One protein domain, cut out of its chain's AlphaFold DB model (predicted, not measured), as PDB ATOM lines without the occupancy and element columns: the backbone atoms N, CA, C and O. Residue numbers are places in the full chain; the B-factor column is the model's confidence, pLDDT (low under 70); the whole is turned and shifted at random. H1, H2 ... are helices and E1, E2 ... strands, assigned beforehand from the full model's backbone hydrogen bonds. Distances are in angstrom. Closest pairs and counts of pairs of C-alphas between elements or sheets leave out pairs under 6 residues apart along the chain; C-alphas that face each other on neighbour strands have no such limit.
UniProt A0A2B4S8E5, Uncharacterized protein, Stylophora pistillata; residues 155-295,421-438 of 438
ATOM      1  N   ARG A 155     162.557  97.494 188.555       84.19
ATOM      2  CA  ARG A 155     162.155  98.226 187.344       84.19
ATOM      3  C   ARG A 155     163.293  99.016 186.699       84.19
ATOM      4  O   ARG A 155     163.211  99.270 185.502       84.19
ATOM      5  N   GLU A 156     164.343  99.375 187.437       86.25
ATOM      6  CA  GLU A 156     165.514 100.060 186.872       86.25
ATOM      7  C   GLU A 156     166.313  99.160 185.925       86.25
ATOM      8  O   GLU A 156     166.981  99.679 185.038       86.25
ATOM      9  N   ALA A 157     166.221  97.833 186.068       88.38
ATOM     10  CA  ALA A 157     166.855  96.882 185.156       88.38
ATOM     11  C   ALA A 157     166.039  96.628 183.877       88.38
ATOM     12  O   ALA A 157     166.490  95.907 182.985       88.38
ATOM     13  N   PHE A 158     164.823  97.175 183.777       88.25
ATOM     14  CA  PHE A 158     163.914  96.890 182.675       88.25
ATOM     15  C   PHE A 158     164.130  97.856 181.506       88.25
ATOM     16  O   PHE A 158     163.637  98.987 181.498       88.25
ATOM     17  N   PHE A 159     164.847  97.390 180.484       89.62
ATOM     18  CA  PHE A 159     165.151  98.154 179.275       89.62
ATOM     19  C   PHE A 159     164.521  97.526 178.029       89.62
ATOM     20  O   PHE A 159     164.234  96.335 177.976       89.62
ATOM     21  N   GLY A 160     164.312  98.351 177.001       88.56
ATOM     22  CA  GLY A 160     163.947  97.863 175.671       88.56
ATOM     23  C   GLY A 160     165.165  97.406 174.862       88.56
ATOM     24  O   GLY A 160     166.307  97.559 175.286       88.56
ATOM     25  N   GLY A 161     164.916  96.921 173.645       88.19
ATOM     26  CA  GLY A 161     165.973  96.450 172.749       88.19
ATOM     27  C   GLY A 161     167.022  97.510 172.382       88.19
ATOM     28  O   GLY A 161     166.729  98.708 172.223       88.19
ATOM     29  N   ARG A 162     168.261  97.044 172.192       89.00
ATOM     30  CA  ARG A 162     169.387  97.857 171.733       89.00
ATOM     31  C   ARG A 162     169.131  98.383 170.326       89.00
ATOM     32  O   ARG A 162     168.748  97.653 169.426       89.00
ATOM     33  N   THR A 163     169.375  99.677 170.130       88.06
ATOM     34  CA  THR A 163     169.290 100.324 168.815       88.06
ATOM     35  C   THR A 163     170.391 101.361 168.662       88.06
ATOM     36  O   THR A 163     170.533 102.246 169.506       88.06
ATOM     37  N   GLY A 164     171.129 101.284 167.562       88.19
ATOM     38  CA  GLY A 164     172.165 102.236 167.181       88.19
ATOM     39  C   GLY A 164     172.681 101.899 165.787       88.19
ATOM     40  O   GLY A 164     172.517 100.766 165.347       88.19
ATOM     41  N   ALA A 165     173.266 102.877 165.107       91.19
ATOM     42  CA  ALA A 165     173.961 102.660 163.845       91.19
ATOM     43  C   ALA A 165     175.450 102.880 164.094       91.19
ATOM     44  O   ALA A 165     175.809 103.888 164.698       91.19
ATOM     45  N   THR A 166     176.281 101.917 163.705       92.56
ATOM     46  CA  THR A 166     177.746 102.022 163.760       92.56
ATOM     47  C   THR A 166     178.288 102.756 162.544       92.56
ATOM     48  O   THR A 166     179.268 103.479 162.683       92.56
ATOM     49  N   THR A 167     177.595 102.645 161.410       93.81
ATOM     50  CA  THR A 167     177.945 103.282 160.141       93.81
ATOM     51  C   THR A 167     176.699 103.927 159.530       93.81
ATOM     52  O   THR A 167     175.630 103.312 159.520       93.81
ATOM     53  N   LEU A 168     176.805 105.176 159.065       94.88
ATOM     54  CA  LEU A 168     175.687 105.945 158.492       94.88
ATOM     55  C   LEU A 168     175.599 105.823 156.966       94.88
ATOM     56  O   LEU A 168     174.520 106.008 156.406       94.88
ATOM     57  N   TYR A 169     176.702 105.498 156.305       96.00
ATOM     58  CA  TYR A 169     176.776 105.229 154.874       96.00
ATOM     59  C   TYR A 169     177.912 104.241 154.623       96.00
ATOM     60  O   TYR A 169     179.015 104.438 155.130       96.00
ATOM     61  N   HIS A 170     177.640 103.193 153.852       96.12
ATOM     62  CA  HIS A 170     178.655 102.264 153.370       96.12
ATOM     63  C   HIS A 170     178.280 101.770 151.979       96.12
ATOM     64  O   HIS A 170     177.170 101.275 151.785       96.12
ATOM     65  N   GLY A 171     179.190 101.912 151.022       96.00
ATOM     66  CA  GLY A 171     179.091 101.296 149.704       96.00
ATOM     67  C   GLY A 171     180.210 100.278 149.577       96.00
ATOM     68  O   GLY A 171     181.343 100.597 149.938       96.00
ATOM     69  N   ILE A 172     179.892  99.075 149.105       95.69
ATOM     70  CA  ILE A 172     180.892  98.012 149.000       95.69
ATOM     71  C   ILE A 172     181.961  98.353 147.962       95.69
ATOM     72  O   ILE A 172     181.668  98.995 146.949       95.69
ATOM     73  N   ASP A 173     183.173  97.845 148.165       91.88
ATOM     74  CA  ASP A 173     184.168  97.766 147.098       91.88
ATOM     75  C   ASP A 173     183.996  96.446 146.313       91.88
ATOM     76  O   ASP A 173     184.381  95.373 146.799       91.88
ATOM     77  N   PRO A 174     183.447  96.475 145.079       82.81
ATOM     78  CA  PRO A 174     183.246  95.262 144.292       82.81
ATOM     79  C   PRO A 174     184.567  94.592 143.890       82.81
ATOM     80  O   PRO A 174     184.568  93.404 143.573       82.81
ATOM     81  N   THR A 175     185.693  95.314 143.913       90.44
ATOM     82  CA  THR A 175     187.010  94.749 143.583       90.44
ATOM     83  C   THR A 175     187.564  93.863 144.698       90.44
ATOM     84  O   THR A 175     188.387  92.989 144.429       90.44
ATOM     85  N   GLN A 176     187.069  94.033 145.929       92.44
ATOM     86  CA  GLN A 176     187.481  93.254 147.100       92.44
ATOM     87  C   GLN A 176     186.540  92.086 147.413       92.44
ATOM     88  O   GLN A 176     186.778  91.343 148.364       92.44
ATOM     89  N   GLY A 177     185.476  91.898 146.624       90.12
ATOM     90  CA  GLY A 177     184.470  90.864 146.881       90.12
ATOM     91  C   GLY A 177     183.679  91.095 148.172       90.12
ATOM     92  O   GLY A 177     183.172  90.142 148.762       90.12
ATOM     93  N   GLU A 178     183.594  92.346 148.630       95.12
ATOM     94  CA  GLU A 178     182.874  92.715 149.844       95.12
ATOM     95  C   GLU A 178     181.358  92.500 149.685       95.12
ATOM     96  O   GLU A 178     180.774  92.769 148.635       95.12
ATOM     97  N   GLN A 179     180.704  92.019 150.745       94.00
ATOM     98  CA  GLN A 179     179.257  91.812 150.791       94.00
ATOM     99  C   GLN A 179     178.695  92.289 152.127       94.00
ATOM    100  O   GLN A 179     179.223  91.945 153.186       94.00
ATOM    101  N   ILE A 180     177.572  93.006 152.093       96.06
ATOM    102  CA  ILE A 180     176.826  93.369 153.299       96.06
ATOM    103  C   ILE A 180     175.642  92.404 153.433       96.06
ATOM    104  O   ILE A 180     174.774  92.330 152.561       96.06
ATOM    105  N   ARG A 181     175.594  91.652 154.536       94.50
ATOM    106  CA  ARG A 181     174.509  90.703 154.833       94.50
ATOM    107  C   ARG A 181     173.423  91.369 155.671       94.50
ATOM    108  O   ARG A 181     173.733  92.170 156.553       94.50
ATOM    109  N   TYR A 182     172.163  91.009 155.431       95.25
ATOM    110  CA  TYR A 182     171.051  91.386 156.301       95.25
ATOM    111  C   TYR A 182     170.570  90.138 157.030       95.25
ATOM    112  O   TYR A 182     169.991  89.244 156.427       95.25
ATOM    113  N   VAL A 183     170.827  90.105 158.333       94.25
ATOM    114  CA  VAL A 183     170.378  89.041 159.220       94.25
ATOM    115  C   VAL A 183     169.422  89.557 160.295       94.25
ATOM    116  O   VAL A 183     169.585  90.686 160.769       94.25
ATOM    117  N   ASP A 184     168.456  88.733 160.691       94.56
ATOM    118  CA  ASP A 184     167.517  88.984 161.793       94.56
ATOM    119  C   ASP A 184     167.362  87.719 162.655       94.56
ATOM    120  O   ASP A 184     167.561  86.605 162.172       94.56
ATOM    121  N   VAL A 185     167.060  87.872 163.948       94.38
ATOM    122  CA  VAL A 185     166.859  86.718 164.838       94.38
ATOM    123  C   VAL A 185     165.405  86.279 164.754       94.38
ATOM    124  O   VAL A 185     164.503  87.000 165.193       94.38
ATOM    125  N   THR A 186     165.173  85.055 164.281       95.38
ATOM    126  CA  THR A 186     163.824  84.516 164.120       95.38
ATOM    127  C   THR A 186     163.123  84.402 165.471       95.38
ATOM    128  O   THR A 186     163.355  83.485 166.261       95.38
ATOM    129  N   SER A 187     162.201  85.337 165.717       94.62
ATOM    130  CA  SER A 187     161.388  85.410 166.936       94.62
ATOM    131  C   SER A 187     162.215  85.458 168.231       94.62
ATOM    132  O   SER A 187     161.986  84.659 169.141       94.62
ATOM    133  N   GLU A 188     163.116  86.443 168.344       92.75
ATOM    134  CA  GLU A 188     163.987  86.679 169.514       92.75
ATOM    135  C   GLU A 188     163.256  86.525 170.866       92.75
ATOM    136  O   GLU A 188     163.574  85.632 171.649       92.75
ATOM    137  N   TYR A 189     162.229  87.340 171.152       93.00
ATOM    138  CA  TYR A 189     161.526  87.269 172.444       93.00
ATOM    139  C   TYR A 189     160.805  85.931 172.682       93.00
ATOM    140  O   TYR A 189     160.927  85.399 173.784       93.00
ATOM    141  N   PRO A 190     160.055  85.352 171.719       95.38
ATOM    142  CA  PRO A 190     159.527  83.997 171.873       95.38
ATOM    143  C   PRO A 190     160.593  82.930 172.149       95.38
ATOM    144  O   PRO A 190     160.343  82.047 172.967       95.38
ATOM    145  N   TRP A 191     161.767  83.011 171.517       92.94
ATOM    146  CA  TRP A 191     162.877  82.100 171.799       92.94
ATOM    147  C   TRP A 191     163.364  82.257 173.242       92.94
ATOM    148  O   TRP A 191     163.441  81.262 173.966       92.94
ATOM    149  N   VAL A 192     163.580  83.497 173.702       89.75
ATOM    150  CA  VAL A 192     163.962  83.782 175.099       89.75
ATOM    151  C   VAL A 192     162.883  83.292 176.071       89.75
ATOM    152  O   VAL A 192     163.207  82.650 177.059       89.75
ATOM    153  N   ASN A 193     161.598  83.488 175.769       91.12
ATOM    154  CA  ASN A 193     160.495  82.987 176.600       91.12
ATOM    155  C   ASN A 193     160.428  81.455 176.664       91.12
ATOM    156  O   ASN A 193     159.917  80.912 177.640       91.12
ATOM    157  N   LYS A 194     160.892  80.756 175.622       90.88
ATOM    158  CA  LYS A 194     160.842  79.293 175.545       90.88
ATOM    159  C   LYS A 194     162.051  78.627 176.202       90.88
ATOM    160  O   LYS A 194     161.881  77.598 176.847       90.88
ATOM    161  N   TYR A 195     163.248  79.176 175.998       88.19
ATOM    162  CA  TYR A 195     164.512  78.545 176.403       88.19
ATOM    163  C   TYR A 195     165.288  79.330 177.466       88.19
ATOM    164  O   TYR A 195     166.216  78.794 178.069       88.19
ATOM    165  N   GLY A 196     164.938  80.594 177.696       84.75
ATOM    166  CA  GLY A 196     165.566  81.437 178.704       84.75
ATOM    167  C   GLY A 196     165.241  80.979 180.124       84.75
ATOM    168  O   GLY A 196     164.157  80.477 180.414       84.75
ATOM    169  N   GLU A 197     166.192  81.186 181.033       84.38
ATOM    170  CA  GLU A 197     165.955  80.993 182.466       84.38
ATOM    171  C   GLU A 197     165.355  82.274 183.048       84.38
ATOM    172  O   GLU A 197     165.886  83.366 182.834       84.38
ATOM    173  N   TYR A 198     164.284  82.123 183.821       83.38
ATOM    174  CA  TYR A 198     163.610  83.214 184.517       83.38
ATOM    175  C   TYR A 198     163.791  83.073 186.030       83.38
ATOM    176  O   TYR A 198     163.886  81.950 186.529       83.38
ATOM    177  N   PRO A 199     163.829  84.184 186.785       81.50
ATOM    178  CA  PRO A 199     163.738  84.121 188.238       81.50
ATOM    179  C   PRO A 199     162.363  83.575 188.652       81.50
ATOM    180  O   PRO A 199     161.332  84.083 188.214       81.50
ATOM    181  N   ILE A 200     162.361  82.549 189.506       83.25
ATOM    182  CA  ILE A 200     161.162  81.873 190.023       83.25
ATOM    183  C   ILE A 200     161.108  82.074 191.541       83.25
ATOM    184  O   ILE A 200     162.137  82.019 192.214       83.25
ATOM    185  N   GLY A 201     159.908  82.260 192.093       83.25
ATOM    186  CA  GLY A 201     159.717  82.435 193.531       83.25
ATOM    187  C   GLY A 201     160.122  83.815 194.062       83.25
ATOM    188  O   GLY A 201     160.372  84.756 193.310       83.25
ATOM    189  N   HIS A 202     160.095  83.947 195.390       81.12
ATOM    190  CA  HIS A 202     160.441  85.188 196.089       81.12
ATOM    191  C   HIS A 202     161.971  85.357 196.121       81.12
ATOM    192  O   HIS A 202     162.670  84.374 196.380       81.12
ATOM    193  N   PRO A 203     162.508  86.570 195.894       82.94
ATOM    194  CA  PRO A 203     163.947  86.799 195.921       82.94
ATOM    195  C   PRO A 203     164.509  86.737 197.348       82.94
ATOM    196  O   PRO A 203     163.867  87.177 198.301       82.94
ATOM    197  N   ASN A 204     165.753  86.272 197.474       83.06
ATOM    198  CA  ASN A 204     166.576  86.525 198.655       83.06
ATOM    199  C   ASN A 204     167.319  87.849 198.454       83.06
ATOM    200  O   ASN A 204     167.987  88.031 197.436       83.06
ATOM    201  N   ILE A 205     167.197  88.770 199.409       80.75
ATOM    202  CA  ILE A 205     167.790  90.109 199.318       80.75
ATOM    203  C   ILE A 205     169.098  90.140 200.108       80.75
ATOM    204  O   ILE A 205     169.129  89.804 201.290       80.75
ATOM    205  N   TYR A 206     170.169  90.586 199.450       80.62
ATOM    206  CA  TYR A 206     171.491  90.771 200.043       80.62
ATOM    207  C   TYR A 206     171.891  92.242 199.899       80.62
ATOM    208  O   TYR A 206     172.061  92.722 198.782       80.62
ATOM    209  N   LEU A 207     172.023  92.966 201.014       75.31
ATOM    210  CA  LEU A 207     172.416  94.385 201.001       75.31
ATOM    211  C   LEU A 207     173.941  94.564 200.983       75.31
ATOM    212  O   LEU A 207     174.450  95.461 200.322       75.31
ATOM    213  N   GLU A 208     174.657  93.673 201.666       73.88
ATOM    214  CA  GLU A 208     176.121  93.654 201.754       73.88
ATOM    215  C   GLU A 208     176.594  92.192 201.730       73.88
ATOM    216  O   GLU A 208     176.938  91.621 202.770       73.88
ATOM    217  N   PRO A 209     176.512  91.514 200.573       79.12
ATOM    218  CA  PRO A 209     176.899  90.115 200.496       79.12
ATOM    219  C   PRO A 209     178.381  89.935 200.863       79.12
ATOM    220  O   PRO A 209     179.245  90.655 200.370       79.12
ATOM    221  N   ALA A 210     178.694  88.946 201.707       82.75
ATOM    222  CA  ALA A 210     180.084  88.643 202.068       82.75
ATOM    223  C   ALA A 210     180.924  88.227 200.845       82.75
ATOM    224  O   ALA A 210     182.117  88.519 200.785       82.75
ATOM    225  N   ASN A 211     180.297  87.563 199.869       85.19
ATOM    226  CA  ASN A 211     180.908  87.279 198.581       85.19
ATOM    227  C   ASN A 211     180.585  88.417 197.603       85.19
ATOM    228  O   ASN A 211     179.425  88.672 197.303       85.19
ATOM    229  N   GLN A 212     181.613  89.105 197.120       83.06
ATOM    230  CA  GLN A 212     181.473  90.210 196.168       83.06
ATOM    231  C   GLN A 212     181.570  89.747 194.704       83.06
ATOM    232  O   GLN A 212     181.458  90.570 193.800       83.06
ATOM    233  N   ASP A 213     181.766  88.446 194.452       83.25
ATOM    234  CA  ASP A 213     181.747  87.881 193.104       83.25
ATOM    235  C   ASP A 213     180.306  87.834 192.555       83.25
ATOM    236  O   ASP A 213     179.484  87.062 193.065       83.25
ATOM    237  N   PRO A 214     179.968  88.606 191.502       80.00
ATOM    238  CA  PRO A 214     178.630  88.592 190.920       80.00
ATOM    239  C   PRO A 214     178.254  87.229 190.321       80.00
ATOM    240  O   PRO A 214     177.066  86.924 190.247       80.00
ATOM    241  N   HIS A 215     179.225  86.389 189.936       81.25
ATOM    242  CA  HIS A 215     178.958  85.053 189.392       81.25
ATOM    243  C   HIS A 215     178.411  84.072 190.437       81.25
ATOM    244  O   HIS A 215     177.830  83.049 190.072       81.25
ATOM    245  N   ALA A 216     178.549  84.381 191.730       84.88
ATOM    246  CA  ALA A 216     177.975  83.581 192.808       84.88
ATOM    247  C   ALA A 216     176.457  83.774 192.971       84.88
ATOM    248  O   ALA A 216     175.828  83.057 193.752       84.88
ATOM    249  N   TYR A 217     175.866  84.729 192.249       84.94
ATOM    250  CA  TYR A 217     174.466  85.112 192.376       84.94
ATOM    251  C   TYR A 217     173.724  84.960 191.046       84.94
ATOM    252  O   TYR A 217     174.265  85.192 189.969       84.94
ATOM    253  N   PHE A 218     172.440  84.617 191.128       85.88
ATOM    254  CA  PHE A 218     171.513  84.663 190.001       85.88
ATOM    255  C   PHE A 218     170.381  85.634 190.328       85.88
ATOM    256  O   PHE A 218     169.652  85.434 191.300       85.88
ATOM    257  N   GLY A 219     170.237  86.691 189.529       86.62
ATOM    258  CA  GLY A 219     169.198  87.695 189.721       86.62
ATOM    259  C   GLY A 219     169.656  89.103 189.367       86.62
ATOM    260  O   GLY A 219     170.426  89.312 188.429       86.62
ATOM    261  N   LEU A 220     169.125  90.077 190.100       87.62
ATOM    262  CA  LEU A 220     169.409  91.491 189.900       87.62
ATOM    263  C   LEU A 220     170.524  91.940 190.835       87.62
ATOM    264  O   LEU A 220     170.502  91.631 192.025       87.62
ATOM    265  N   VAL A 221     171.450  92.729 190.301       87.38
ATOM    266  CA  VAL A 221     172.536  93.330 191.068       87.38
ATOM    267  C   VAL A 221     172.561  94.835 190.829       87.38
ATOM    268  O   VAL A 221     172.295  95.305 189.721       87.38
ATOM    269  N   LYS A 222     172.865  95.601 191.879       86.50
ATOM    270  CA  LYS A 222     173.093  97.042 191.800       86.50
ATOM    271  C   LYS A 222     174.569  97.303 192.025       86.50
ATOM    272  O   LYS A 222     175.073  97.078 193.119       86.50
ATOM    273  N   VAL A 223     175.250  97.733 190.972       85.25
ATOM    274  CA  VAL A 223     176.712  97.828 190.938       85.25
ATOM    275  C   VAL A 223     177.159  99.113 190.269       85.25
ATOM    276  O   VAL A 223     176.436  99.698 189.456       85.25
ATOM    277  N   SER A 224     178.384  99.515 190.590       87.50
ATOM    278  CA  SER A 224     179.131 100.499 189.823       87.50
ATOM    279  C   SER A 224     180.220  99.785 189.035       87.50
ATOM    280  O   SER A 224     181.038  99.074 189.611       87.50
ATOM    281  N   VAL A 225     180.220  99.956 187.715       89.38
ATOM    282  CA  VAL A 225     181.140  99.266 186.806       89.38
ATOM    283  C   VAL A 225     181.987 100.301 186.078       89.38
ATOM    284  O   VAL A 225     181.453 101.201 185.422       89.38
ATOM    285  N   LEU A 226     183.306 100.152 186.174       92.62
ATOM    286  CA  LEU A 226     184.242 100.821 185.281       92.62
ATOM    287  C   LEU A 226     184.302 100.040 183.967       92.62
ATOM    288  O   LEU A 226     184.690  98.874 183.940       92.62
ATOM    289  N   LEU A 227     183.875 100.671 182.878       92.00
ATOM    290  CA  LEU A 227     183.833 100.019 181.574       92.00
ATOM    291  C   LEU A 227     185.200 100.054 180.869       92.00
ATOM    292  O   LEU A 227     185.954 101.021 181.035       92.00
ATOM    293  N   PRO A 228     185.517  99.035 180.048       92.44
ATOM    294  CA  PRO A 228     186.729  99.044 179.238       92.44
ATOM    295  C   PRO A 228     186.683 100.162 178.186       92.44
ATOM    296  O   PRO A 228     185.609 100.640 177.816       92.44
ATOM    297  N   THR A 229     187.849 100.564 177.686       92.19
ATOM    298  CA  THR A 229     187.976 101.383 176.472       92.19
ATOM    299  C   THR A 229     187.974 100.487 175.227       92.19
ATOM    300  O   THR A 229     187.994  99.261 175.322       92.19
ATOM    301  N   HIS A 230     187.893 101.093 174.043       94.50
ATOM    302  CA  HIS A 230     187.945 100.437 172.731       94.50
ATOM    303  C   HIS A 230     186.874  99.358 172.481       94.50
ATOM    304  O   HIS A 230     186.995  98.535 171.577       94.50
ATOM    305  N   LEU A 231     185.766  99.383 173.229       93.69
ATOM    306  CA  LEU A 231     184.640  98.477 173.020       93.69
ATOM    307  C   LEU A 231     183.606  99.103 172.072       93.69
ATOM    308  O   LEU A 231     182.762  99.895 172.487       93.69
ATOM    309  N   CYS A 232     183.614  98.707 170.796       91.06
ATOM    310  CA  CYS A 232     182.694  99.243 169.777       91.06
ATOM    311  C   CYS A 232     181.205  99.025 170.104       91.06
ATOM    312  O   CYS A 232     180.346  99.832 169.717       91.06
ATOM    313  N   ASN A 233     180.899  97.946 170.831       91.44
ATOM    314  CA  ASN A 233     179.546  97.505 171.147       91.44
ATOM    315  C   ASN A 233     179.311  97.373 172.664       91.44
ATOM    316  O   ASN A 233     179.143  96.254 173.139       91.44
ATOM    317  N   PRO A 234     179.204  98.480 173.425       92.31
ATOM    318  CA  PRO A 234     178.957  98.416 174.864       92.31
ATOM    319  C   PRO A 234     177.641  97.711 175.182       92.31
ATOM    320  O   PRO A 234     176.657  97.870 174.456       92.31
ATOM    321  N   VAL A 235     177.616  96.949 176.272       88.44
ATOM    322  CA  VAL A 235     176.466  96.105 176.635       88.44
ATOM    323  C   VAL A 235     175.597  96.704 177.731       88.44
ATOM    324  O   VAL A 235     174.409  96.405 177.775       88.44
ATOM    325  N   LEU A 236     176.149  97.578 178.580       90.19
ATOM    326  CA  LEU A 236     175.393  98.142 179.694       90.19
ATOM    327  C   LEU A 236     174.454  99.264 179.213       90.19
ATOM    328  O   LEU A 236     174.926 100.282 178.690       90.19
ATOM    329  N   PRO A 237     173.129  99.091 179.374       91.31
ATOM    330  CA  PRO A 237     172.146 100.093 179.000       91.31
ATOM    331  C   PRO A 237     172.099 101.234 180.018       91.31
ATOM    332  O   PRO A 237     172.201 101.023 181.225       91.31
ATOM    333  N   HIS A 238     171.847 102.452 179.543       88.69
ATOM    334  CA  HIS A 238     171.441 103.546 180.417       88.69
ATOM    335  C   HIS A 238     170.495 104.518 179.711       88.69
ATOM    336  O   HIS A 238     170.756 104.989 178.596       88.69
ATOM    337  N   CYS A 239     169.401 104.847 180.394       89.56
ATOM    338  CA  CYS A 239     168.450 105.867 179.972       89.56
ATOM    339  C   CYS A 239     168.896 107.234 180.480       89.56
ATOM    340  O   CYS A 239     168.945 107.457 181.683       89.56
ATOM    341  N   GLN A 240     169.177 108.163 179.571       88.44
ATOM    342  CA  GLN A 240     169.526 109.535 179.932       88.44
ATOM    343  C   GLN A 240     168.753 110.555 179.115       88.44
ATOM    344  O   GLN A 240     168.267 110.263 178.020       88.44
ATOM    345  N   LYS A 241     168.677 111.778 179.632       89.25
ATOM    346  CA  LYS A 241     168.099 112.902 178.906       89.25
ATOM    347  C   LYS A 241     169.073 113.381 177.827       89.25
ATOM    348  O   LYS A 241     170.203 113.736 178.135       89.25
ATOM    349  N   ILE A 242     168.620 113.395 176.577       87.81
ATOM    350  CA  ILE A 242     169.328 113.964 175.426       87.81
ATOM    351  C   ILE A 242     168.367 114.942 174.758       87.81
ATOM    352  O   ILE A 242     167.303 114.552 174.260       87.81
ATOM    353  N   GLY A 243     168.700 116.232 174.825       83.88
ATOM    354  CA  GLY A 243     167.764 117.308 174.514       83.88
ATOM    355  C   GLY A 243     166.509 117.236 175.395       83.88
ATOM    356  O   GLY A 243     166.582 117.237 176.625       83.88
ATOM    357  N   SER A 244     165.334 117.156 174.773       84.19
ATOM    358  CA  SER A 244     164.042 117.081 175.472       84.19
ATOM    359  C   SER A 244     163.560 115.656 175.770       84.19
ATOM    360  O   SER A 244     162.552 115.493 176.456       84.19
ATOM    361  N   ALA A 245     164.251 114.622 175.279       87.38
ATOM    362  CA  ALA A 245     163.798 113.236 175.361       87.38
ATOM    363  C   ALA A 245     164.703 112.381 176.253       87.38
ATOM    364  O   ALA A 245     165.920 112.547 176.270       87.38
ATOM    365  N   THR A 246     164.115 111.401 176.936       91.00
ATOM    366  CA  THR A 246     164.883 110.331 177.586       91.00
ATOM    367  C   THR A 246     165.183 109.247 176.557       91.00
ATOM    368  O   THR A 246     164.270 108.714 175.924       91.00
ATOM    369  N   LYS A 247     166.464 108.933 176.362       90.19
ATOM    370  CA  LYS A 247     166.948 107.979 175.365       90.19
ATOM    371  C   LYS A 247     167.775 106.883 176.017       90.19
ATOM    372  O   LYS A 247     168.649 107.150 176.836       90.19
ATOM    373  N   LEU A 248     167.522 105.650 175.585       92.12
ATOM    374  CA  LEU A 248     168.361 104.499 175.891       92.12
ATOM    375  C   LEU A 248     169.648 104.552 175.056       92.12
ATOM    376  O   LEU A 248     169.579 104.543 173.817       92.12
ATOM    377  N   THR A 249     170.784 104.588 175.747       92.25
ATOM    378  CA  THR A 249     172.147 104.652 175.201       92.25
ATOM    379  C   THR A 249     173.014 103.516 175.736       92.25
ATOM    380  O   THR A 249     172.717 102.954 176.788       92.25
ATOM    381  N   PHE A 250     174.082 103.204 175.003       94.00
ATOM    382  CA  PHE A 250     175.105 102.224 175.364       94.00
ATOM    383  C   PHE A 250     176.456 102.929 175.228       94.00
ATOM    384  O   PHE A 250     176.889 103.224 174.114       94.00
ATOM    385  N   ARG A 251     177.062 103.285 176.360       93.50
ATOM    386  CA  ARG A 251     178.239 104.167 176.455       93.50
ATOM    387  C   ARG A 251     179.353 103.503 177.255       93.50
ATOM    388  O   ARG A 251     179.079 102.526 177.940       93.50
ATOM    389  N   LEU A 252     180.557 104.066 177.203       96.00
ATOM    390  CA  LEU A 252     181.702 103.619 178.006       96.00
ATOM    391  C   LEU A 252     182.100 104.619 179.099       96.00
ATOM    392  O   LEU A 252     182.776 104.238 180.048       96.00
ATOM    393  N   CYS A 253     181.644 105.871 179.009       95.56
ATOM    394  CA  CYS A 253     181.826 106.883 180.047       95.56
ATOM    395  C   CYS A 253     180.496 107.575 180.375       95.56
ATOM    396  O   CYS A 253     179.784 108.018 179.465       95.56
ATOM    397  N   ARG A 254     180.160 107.672 181.671       94.25
ATOM    398  CA  ARG A 254     178.993 108.423 182.167       94.25
ATOM    399  C   ARG A 254     179.092 109.914 181.843       94.25
ATOM    400  O   ARG A 254     178.112 110.463 181.351       94.25
ATOM    401  N   SER A 255     180.227 110.552 182.111       94.69
ATOM    402  CA  SER A 255     180.379 111.996 181.905       94.69
ATOM    403  C   SER A 255     180.415 112.371 180.418       94.69
ATOM    404  O   SER A 255     179.653 113.243 180.002       94.69
ATOM    405  N   CYS A 256     181.145 111.630 179.567       95.75
ATOM    406  CA  CYS A 256     181.184 111.893 178.118       95.75
ATOM    407  C   CYS A 256     179.787 111.973 177.506       95.75
ATOM    408  O   CYS A 256     179.478 112.877 176.744       95.75
ATOM    409  N   VAL A 257     178.910 111.022 177.820       94.88
ATOM    410  CA  VAL A 257     177.574 111.005 177.222       94.88
ATOM    411  C   VAL A 257     176.692 112.153 177.736       94.88
ATOM    412  O   VAL A 257     175.735 112.520 177.059       94.88
ATOM    413  N   GLN A 258     176.971 112.717 178.915       93.31
ATOM    414  CA  GLN A 258     176.237 113.852 179.478       93.31
ATOM    415  C   GLN A 258     176.685 115.164 178.836       93.31
ATOM    416  O   GLN A 258     175.833 115.989 178.514       93.31
ATOM    417  N   GLU A 259     177.988 115.317 178.614       94.56
ATOM    418  CA  GLU A 259     178.611 116.519 178.056       94.56
ATOM    419  C   GLU A 259     178.498 116.560 176.526       94.56
ATOM    420  O   GLU A 259     177.918 117.481 175.952       94.56
ATOM    421  N   GLU A 260     178.968 115.515 175.845       95.19
ATOM    422  CA  GLU A 260     179.046 115.460 174.382       95.19
ATOM    423  C   GLU A 260     177.661 115.367 173.731       95.19
ATOM    424  O   GLU A 260     177.460 115.827 172.610       95.19
ATOM    425  N   SER A 261     176.657 114.800 174.408       92.69
ATOM    426  CA  SER A 261     175.303 114.738 173.835       92.69
ATOM    427  C   SER A 261     174.612 116.103 173.741       92.69
ATOM    428  O   SER A 261     173.658 116.226 172.970       92.69
ATOM    429  N   GLN A 262     175.097 117.121 174.463       91.19
ATOM    430  CA  GLN A 262     174.596 118.497 174.350       91.19
ATOM    431  C   GLN A 262     175.205 119.246 173.164       91.19
ATOM    432  O   GLN A 262     174.614 120.218 172.694       91.19
ATOM    433  N   LYS A 263     176.362 118.797 172.666       92.06
ATOM    434  CA  LYS A 263     177.052 119.435 171.545       92.06
ATOM    435  C   LYS A 263     176.382 119.094 170.203       92.06
ATOM    436  O   LYS A 263     175.790 118.003 170.066       92.06
ATOM    437  N   PRO A 264     176.486 119.983 169.195       89.25
ATOM    438  CA  PRO A 264     176.162 119.669 167.805       89.25
ATOM    439  C   PRO A 264     176.918 118.431 167.314       89.25
ATOM    440  O   PRO A 264     178.015 118.146 167.781       89.25
ATOM    441  N   MET A 265     176.342 117.681 166.368       88.62
ATOM    442  CA  MET A 265     176.859 116.364 165.958       88.62
ATOM    443  C   MET A 265     178.342 116.375 165.547       88.62
ATOM    444  O   MET A 265     179.055 115.463 165.951       88.62
ATOM    445  N   GLY A 266     178.790 117.382 164.788       86.56
ATOM    446  CA  GLY A 266     180.174 117.485 164.294       86.56
ATOM    447  C   GLY A 266     181.204 117.983 165.319       86.56
ATOM    448  O   GLY A 266     182.401 117.935 165.057       86.56
ATOM    449  N   GLU A 267     180.757 118.447 166.488       91.50
ATOM    450  CA  GLU A 267     181.626 118.940 167.570       91.50
ATOM    451  C   GLU A 267     181.830 117.906 168.685       91.50
ATOM    452  O   GLU A 267     182.532 118.157 169.667       91.50
ATOM    453  N   ARG A 268     181.178 116.746 168.573       94.12
ATOM    454  CA  ARG A 268     181.253 115.693 169.584       94.12
ATOM    455  C   ARG A 268     182.573 114.950 169.497       94.12
ATOM    456  O   ARG A 268     183.033 114.630 168.406       94.12
ATOM    457  N   ASN A 269     183.104 114.566 170.649       94.31
ATOM    458  CA  ASN A 269     184.307 113.755 170.744       94.31
ATOM    459  C   ASN A 269     184.024 112.412 171.437       94.31
ATOM    460  O   ASN A 269     183.314 112.334 172.438       94.31
ATOM    461  N   TYR A 270     184.550 111.323 170.875       94.62
ATOM    462  CA  TYR A 270     184.469 109.992 171.477       94.62
ATOM    463  C   TYR A 270     185.670 109.673 172.372       94.62
ATOM    464  O   TYR A 270     185.639 108.661 173.075       94.62
ATOM    465  N   ILE A 271     186.714 110.503 172.341       95.38
ATOM    466  CA  ILE A 271     187.906 110.388 173.175       95.38
ATOM    467  C   ILE A 271     187.603 111.007 174.544       95.38
ATOM    468  O   ILE A 271     187.166 112.150 174.651       95.38
ATOM    469  N   CYS A 272     187.793 110.217 175.593       94.81
ATOM    470  CA  CYS A 272     187.489 110.564 176.973       94.81
ATOM    471  C   CYS A 272     188.706 111.172 177.680       94.81
ATOM    472  O   CYS A 272     189.801 110.616 177.604       94.81
ATOM    473  N   CYS A 273     188.485 112.257 178.425       93.50
ATOM    474  CA  CYS A 273     189.456 112.874 179.336       93.50
ATOM    475  C   CYS A 273     189.073 112.732 180.825       93.50
ATOM    476  O   CYS A 273     189.748 113.280 181.689       93.50
ATOM    477  N   HIS A 274     187.986 112.016 181.123       93.06
ATOM    478  CA  HIS A 274     187.431 111.877 182.473       93.06
ATOM    479  C   HIS A 274     188.180 110.844 183.321       93.06
ATOM    480  O   HIS A 274     188.731 109.871 182.792       93.06
ATOM    481  N   THR A 275     188.134 111.011 184.645       91.50
ATOM    482  CA  THR A 275     188.696 110.038 185.600       91.50
ATOM    483  C   THR A 275     187.891 108.736 185.620       91.50
ATOM    484  O   THR A 275     186.778 108.654 185.095       91.50
ATOM    485  N   ASP A 276     188.422 107.686 186.247       92.25
ATOM    486  CA  ASP A 276     187.699 106.416 186.332       92.25
ATOM    487  C   ASP A 276     186.391 106.550 187.136       92.25
ATOM    488  O   ASP A 276     185.357 106.035 186.708       92.25
ATOM    489  N   GLU A 277     186.377 107.340 188.212       90.75
ATOM    490  CA  GLU A 277     185.175 107.646 189.005       90.75
ATOM    491  C   GLU A 277     184.108 108.385 188.185       90.75
ATOM    492  O   GLU A 277     182.899 108.178 188.349       90.75
ATOM    493  N   GLU A 278     184.543 109.262 187.283       91.94
ATOM    494  CA  GLU A 278     183.667 109.990 186.375       91.94
ATOM    495  C   GLU A 278     183.105 109.091 185.268       91.94
ATOM    496  O   GLU A 278     181.956 109.262 184.850       91.94
ATOM    497  N   ARG A 279     183.885 108.096 184.830       93.88
ATOM    498  CA  ARG A 279     183.503 107.123 183.800       93.88
ATOM    499  C   ARG A 279     182.510 106.083 184.306       93.88
ATOM    500  O   ARG A 279     181.645 105.670 183.527       93.88
ATOM    501  N   MET A 280     182.622 105.678 185.573       93.12
ATOM    502  CA  MET A 280     181.843 104.591 186.172       93.12
ATOM    503  C   MET A 280     180.333 104.726 185.937       93.12
ATOM    504  O   MET A 280     179.710 105.772 186.149       93.12
ATOM    505  N   LEU A 281     179.723 103.614 185.520       90.38
ATOM    506  CA  LEU A 281     178.276 103.496 185.399       90.38
ATOM    507  C   LEU A 281     177.721 102.809 186.641       90.38
ATOM    508  O   LEU A 281     178.047 101.657 186.901       90.38
ATOM    509  N   THR A 282     176.836 103.495 187.360       87.62
ATOM    510  CA  THR A 282     176.049 102.895 188.443       87.62
ATOM    511  C   THR A 282     174.663 102.545 187.927       87.62
ATOM    512  O   THR A 282     173.993 103.389 187.325       87.62
ATOM    513  N   GLY A 283     174.219 101.315 188.163       87.12
ATOM    514  CA  GLY A 283     172.892 100.881 187.748       87.12
ATOM    515  C   GLY A 283     172.509  99.511 188.280       87.12
ATOM    516  O   GLY A 283     173.327  98.791 188.849       87.12
ATOM    517  N   THR A 284     171.240  99.176 188.075       88.44
ATOM    518  CA  THR A 284     170.700  97.848 188.351       88.44
ATOM    519  C   THR A 284     170.686  97.047 187.052       88.44
ATOM    520  O   THR A 284     170.107  97.496 186.062       88.44
ATOM    521  N   CYS A 285     171.307  95.872 187.031       85.06
ATOM    522  CA  CYS A 285     171.313  94.994 185.865       85.06
ATOM    523  C   CYS A 285     171.075  93.531 186.249       85.06
ATOM    524  O   CYS A 285     171.325  93.106 187.376       85.06
ATOM    525  N   LEU A 286     170.568  92.767 185.282       80.69
ATOM    526  CA  LEU A 286     170.614  91.313 185.305       80.69
ATOM    527  C   LEU A 286     171.831  90.906 184.476       80.69
ATOM    528  O   LEU A 286     171.888  91.220 183.286       80.69
ATOM    529  N   TYR A 287     172.801  90.239 185.093       66.81
ATOM    530  CA  TYR A 287     173.924  89.665 184.363       66.81
ATOM    531  C   TYR A 287     173.746  88.156 184.288       66.81
ATOM    532  O   TYR A 287     173.678  87.472 185.307       66.81
ATOM    533  N   LYS A 288     173.670  87.641 183.065       69.88
ATOM    534  CA  LYS A 288     173.749  86.214 182.797       69.88
ATOM    535  C   LYS A 288     174.594  86.021 181.552       69.88
ATOM    536  O   LYS A 288     174.207  86.444 180.469       69.88
ATOM    537  N   TRP A 289     175.743  85.394 181.735       63.41
ATOM    538  CA  TRP A 289     176.563  84.868 180.660       63.41
ATOM    539  C   TRP A 289     177.285  83.644 181.207       63.41
ATOM    540  O   TRP A 289     177.891  83.718 182.280       63.41
ATOM    541  N   LYS A 290     177.172  82.509 180.515       65.00
ATOM    542  CA  LYS A 290     177.859  81.274 180.907       65.00
ATOM    543  C   LYS A 290     179.022  81.034 179.938       65.00
ATOM    544  O   LYS A 290     178.791  81.011 178.729       65.00
ATOM    545  N   PRO A 291     180.258  80.824 180.427       61.56
ATOM    546  CA  PRO A 291     181.352  80.379 179.573       61.56
ATOM    547  C   PRO A 291     180.934  79.142 178.763       61.56
ATOM    548  O   PRO A 291     180.500  78.147 179.342       61.56
ATOM    549  N   GLY A 292     181.045  79.215 177.435       68.81
ATOM    550  CA  GLY A 292     180.642  78.135 176.528       68.81
ATOM    551  C   GLY A 292     179.195  78.189 176.022       68.81
ATOM    552  O   GLY A 292     178.794  77.271 175.310       68.81
ATOM    553  N   GLU A 293     178.410  79.229 176.340       72.31
ATOM    554  CA  GLU A 293     177.165  79.505 175.606       72.31
ATOM    555  C   GLU A 293     177.471  79.685 174.108       72.31
ATOM    556  O   GLU A 293     178.387  80.417 173.729       72.31
ATOM    557  N   SER A 294     176.735  78.957 173.266       66.25
ATOM    558  CA  SER A 294     176.957  78.902 171.822       66.25
ATOM    559  C   SER A 294     176.594  80.218 171.146       66.25
ATOM    560  O   SER A 294     175.609  80.863 171.510       66.25
ATOM    561  N   GLU A 295     177.344  80.576 170.106       77.56
ATOM    562  CA  GLU A 295     176.937  81.626 169.173       77.56
ATOM    563  C   GLU A 295     175.566  81.301 168.558       77.56
ATOM    564  O   GLU A 295     175.172  80.135 168.452       77.56
ATOM    565  N   GLY A 421     182.925 107.976 175.005       95.69
ATOM    566  CA  GLY A 421     184.087 107.522 175.771       95.69
ATOM    567  C   GLY A 421     184.764 106.263 175.219       95.69
ATOM    568  O   GLY A 421     185.231 105.437 175.999       95.69
ATOM    569  N   TYR A 422     184.753 106.082 173.895       96.19
ATOM    570  CA  TYR A 422     185.379 104.954 173.204       96.19
ATOM    571  C   TYR A 422     186.882 104.849 173.460       96.19
ATOM    572  O   TYR A 422     187.353 103.798 173.885       96.19
ATOM    573  N   ALA A 423     187.617 105.927 173.205       93.12
ATOM    574  CA  ALA A 423     189.057 106.010 173.428       93.12
ATOM    575  C   ALA A 423     189.348 106.894 174.647       93.12
ATOM    576  O   ALA A 423     188.438 107.531 175.183       93.12
ATOM    577  N   ARG A 424     190.605 106.935 175.092       86.94
ATOM    578  CA  ARG A 424     191.053 107.746 176.229       86.94
ATOM    579  C   ARG A 424     192.305 108.520 175.831       86.94
ATOM    580  O   ARG A 424     193.130 107.956 175.123       86.94
ATOM    581  N   LEU A 425     192.409 109.767 176.284       79.88
ATOM    582  CA  LEU A 425     193.681 110.488 176.280       79.88
ATOM    583  C   LEU A 425     194.602 109.843 177.316       79.88
ATOM    584  O   LEU A 425     194.163 109.571 178.440       79.88
ATOM    585  N   ASP A 426     195.844 109.566 176.949       72.88
ATOM    586  CA  ASP A 426     196.834 109.142 177.934       72.88
ATOM    587  C   ASP A 426     197.365 110.339 178.752       72.88
ATOM    588  O   ASP A 426     196.966 111.489 178.556       72.88
ATOM    589  N   GLU A 427     198.216 110.078 179.750       65.88
ATOM    590  CA  GLU A 427     198.775 111.147 180.595       65.88
ATOM    591  C   GLU A 427     199.600 112.160 179.782       65.88
ATOM    592  O   GLU A 427     199.582 113.349 180.099       65.88
ATOM    593  N   GLN A 428     200.259 111.719 178.704       64.69
ATOM    594  CA  GLN A 428     201.064 112.584 177.838       64.69
ATOM    595  C   GLN A 428     200.172 113.481 176.974       64.69
ATOM    596  O   GLN A 428     200.448 114.673 176.825       64.69
ATOM    597  N   ASP A 429     199.068 112.939 176.463       70.94
ATOM    598  CA  ASP A 429     198.044 113.685 175.738       70.94
ATOM    599  C   ASP A 429     197.417 114.772 176.621       70.94
ATOM    600  O   ASP A 429     197.204 115.901 176.176       70.94
ATOM    601  N   ILE A 430     197.133 114.454 177.890       66.75
ATOM    602  CA  ILE A 430     196.549 115.400 178.851       66.75
ATOM    603  C   ILE A 430     197.541 116.524 179.174       66.75
ATOM    604  O   ILE A 430     197.150 117.695 179.192       66.75
ATOM    605  N   GLU A 431     198.819 116.207 179.395       68.56
ATOM    606  CA  GLU A 431     199.867 117.216 179.596       68.56
ATOM    607  C   GLU A 431     200.020 118.134 178.378       68.56
ATOM    608  O   GLU A 431     200.092 119.355 178.533       68.56
ATOM    609  N   LEU A 432     199.997 117.573 177.166       69.12
ATOM    610  CA  LEU A 432     200.093 118.340 175.927       69.12
ATOM    611  C   LEU A 432     198.875 119.252 175.719       69.12
ATOM    612  O   LEU A 432     199.037 120.420 175.366       69.12
ATOM    613  N   VAL A 433     197.659 118.756 175.970       71.00
ATOM    614  CA  VAL A 433     196.429 119.563 175.894       71.00
ATOM    615  C   VAL A 433     196.468 120.710 176.905       71.00
ATOM    616  O   VAL A 433     196.147 121.844 176.552       71.00
ATOM    617  N   ASN A 434     196.904 120.446 178.139       70.31
ATOM    618  CA  ASN A 434     197.033 121.475 179.171       70.31
ATOM    619  C   ASN A 434     198.106 122.517 178.827       70.31
ATOM    620  O   ASN A 434     197.915 123.699 179.102       70.31
ATOM    621  N   PHE A 435     199.211 122.103 178.200       67.38
ATOM    622  CA  PHE A 435     200.259 123.008 177.728       67.38
ATOM    623  C   PHE A 435     199.780 123.924 176.593       67.38
ATOM    624  O   PHE A 435     200.137 125.095 176.565       67.38
ATOM    625  N   LEU A 436     198.957 123.408 175.674       65.06
ATOM    626  CA  LEU A 436     198.411 124.168 174.539       65.06
ATOM    627  C   LEU A 436     197.233 125.088 174.911       65.06
ATOM    628  O   LEU A 436     196.834 125.919 174.098       65.06
ATOM    629  N   ALA A 437     196.653 124.920 176.103       61.19
ATOM    630  CA  ALA A 437     195.557 125.742 176.623       61.19
ATOM    631  C   ALA A 437     196.027 126.980 177.424       61.19
ATOM    632  O   ALA A 437     195.186 127.780 177.844       61.19
ATOM    633  N   LEU A 438     197.343 127.119 177.639       44.97
ATOM    634  CA  LEU A 438     198.030 128.302 178.181       44.97
ATOM    635  C   LEU A 438     198.460 129.239 177.047       44.97
ATOM    636  O   LEU A 438     198.421 130.470 177.278       44.97
TER     637      LEU A 438
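Overview. This is residues 155 to 295 and 421 to 438 of the 438 residues of an uncharacterized protein of Stylophora pistillata (UniProt A0A2B4S8E5). This model has little regular structure: two antiparallel sheets, E3-E6 and hairpin E4-E5, form a loose core with H2 beside E4. Residues 173 to 178 and 181 to 196 stick out. The 159 printed residues, 61 in four named helices and six named strands, E1-E2-H1-E3-E4-E5-H2-H3-E6-H4, are mixed and loose, radius of gyration of the C-alphas 19.9 A, spans 61 by 50 by 36 A.

Arrangement. E3, residues 220 to 225, and E6, 281 to 286, are antiparallel, N 221 and O 285 within hydrogen-bond range at 3.0 A. H2, 254 to 262, touches H3, 276 to 279, closest C-alphas 254 and 279, 5.0 A. H2 has 2 of 5 O i to N i+4 and 3 of 6 O i to N i+3 pairs within range.

Along the chain. E1, 169 to 171, begins at C-alpha (176.776, 105.229, 154.874). E4, 237 to 242, and E5, 245 to 250, form a hairpin. H4, 427 to 436, ends at (198.411, 124.168, 174.539).

Size, cuts and confidence. Across the cut, C-alphas 295 and 421 are 27.7 A apart. pLDDT is under 70 in 16 residues.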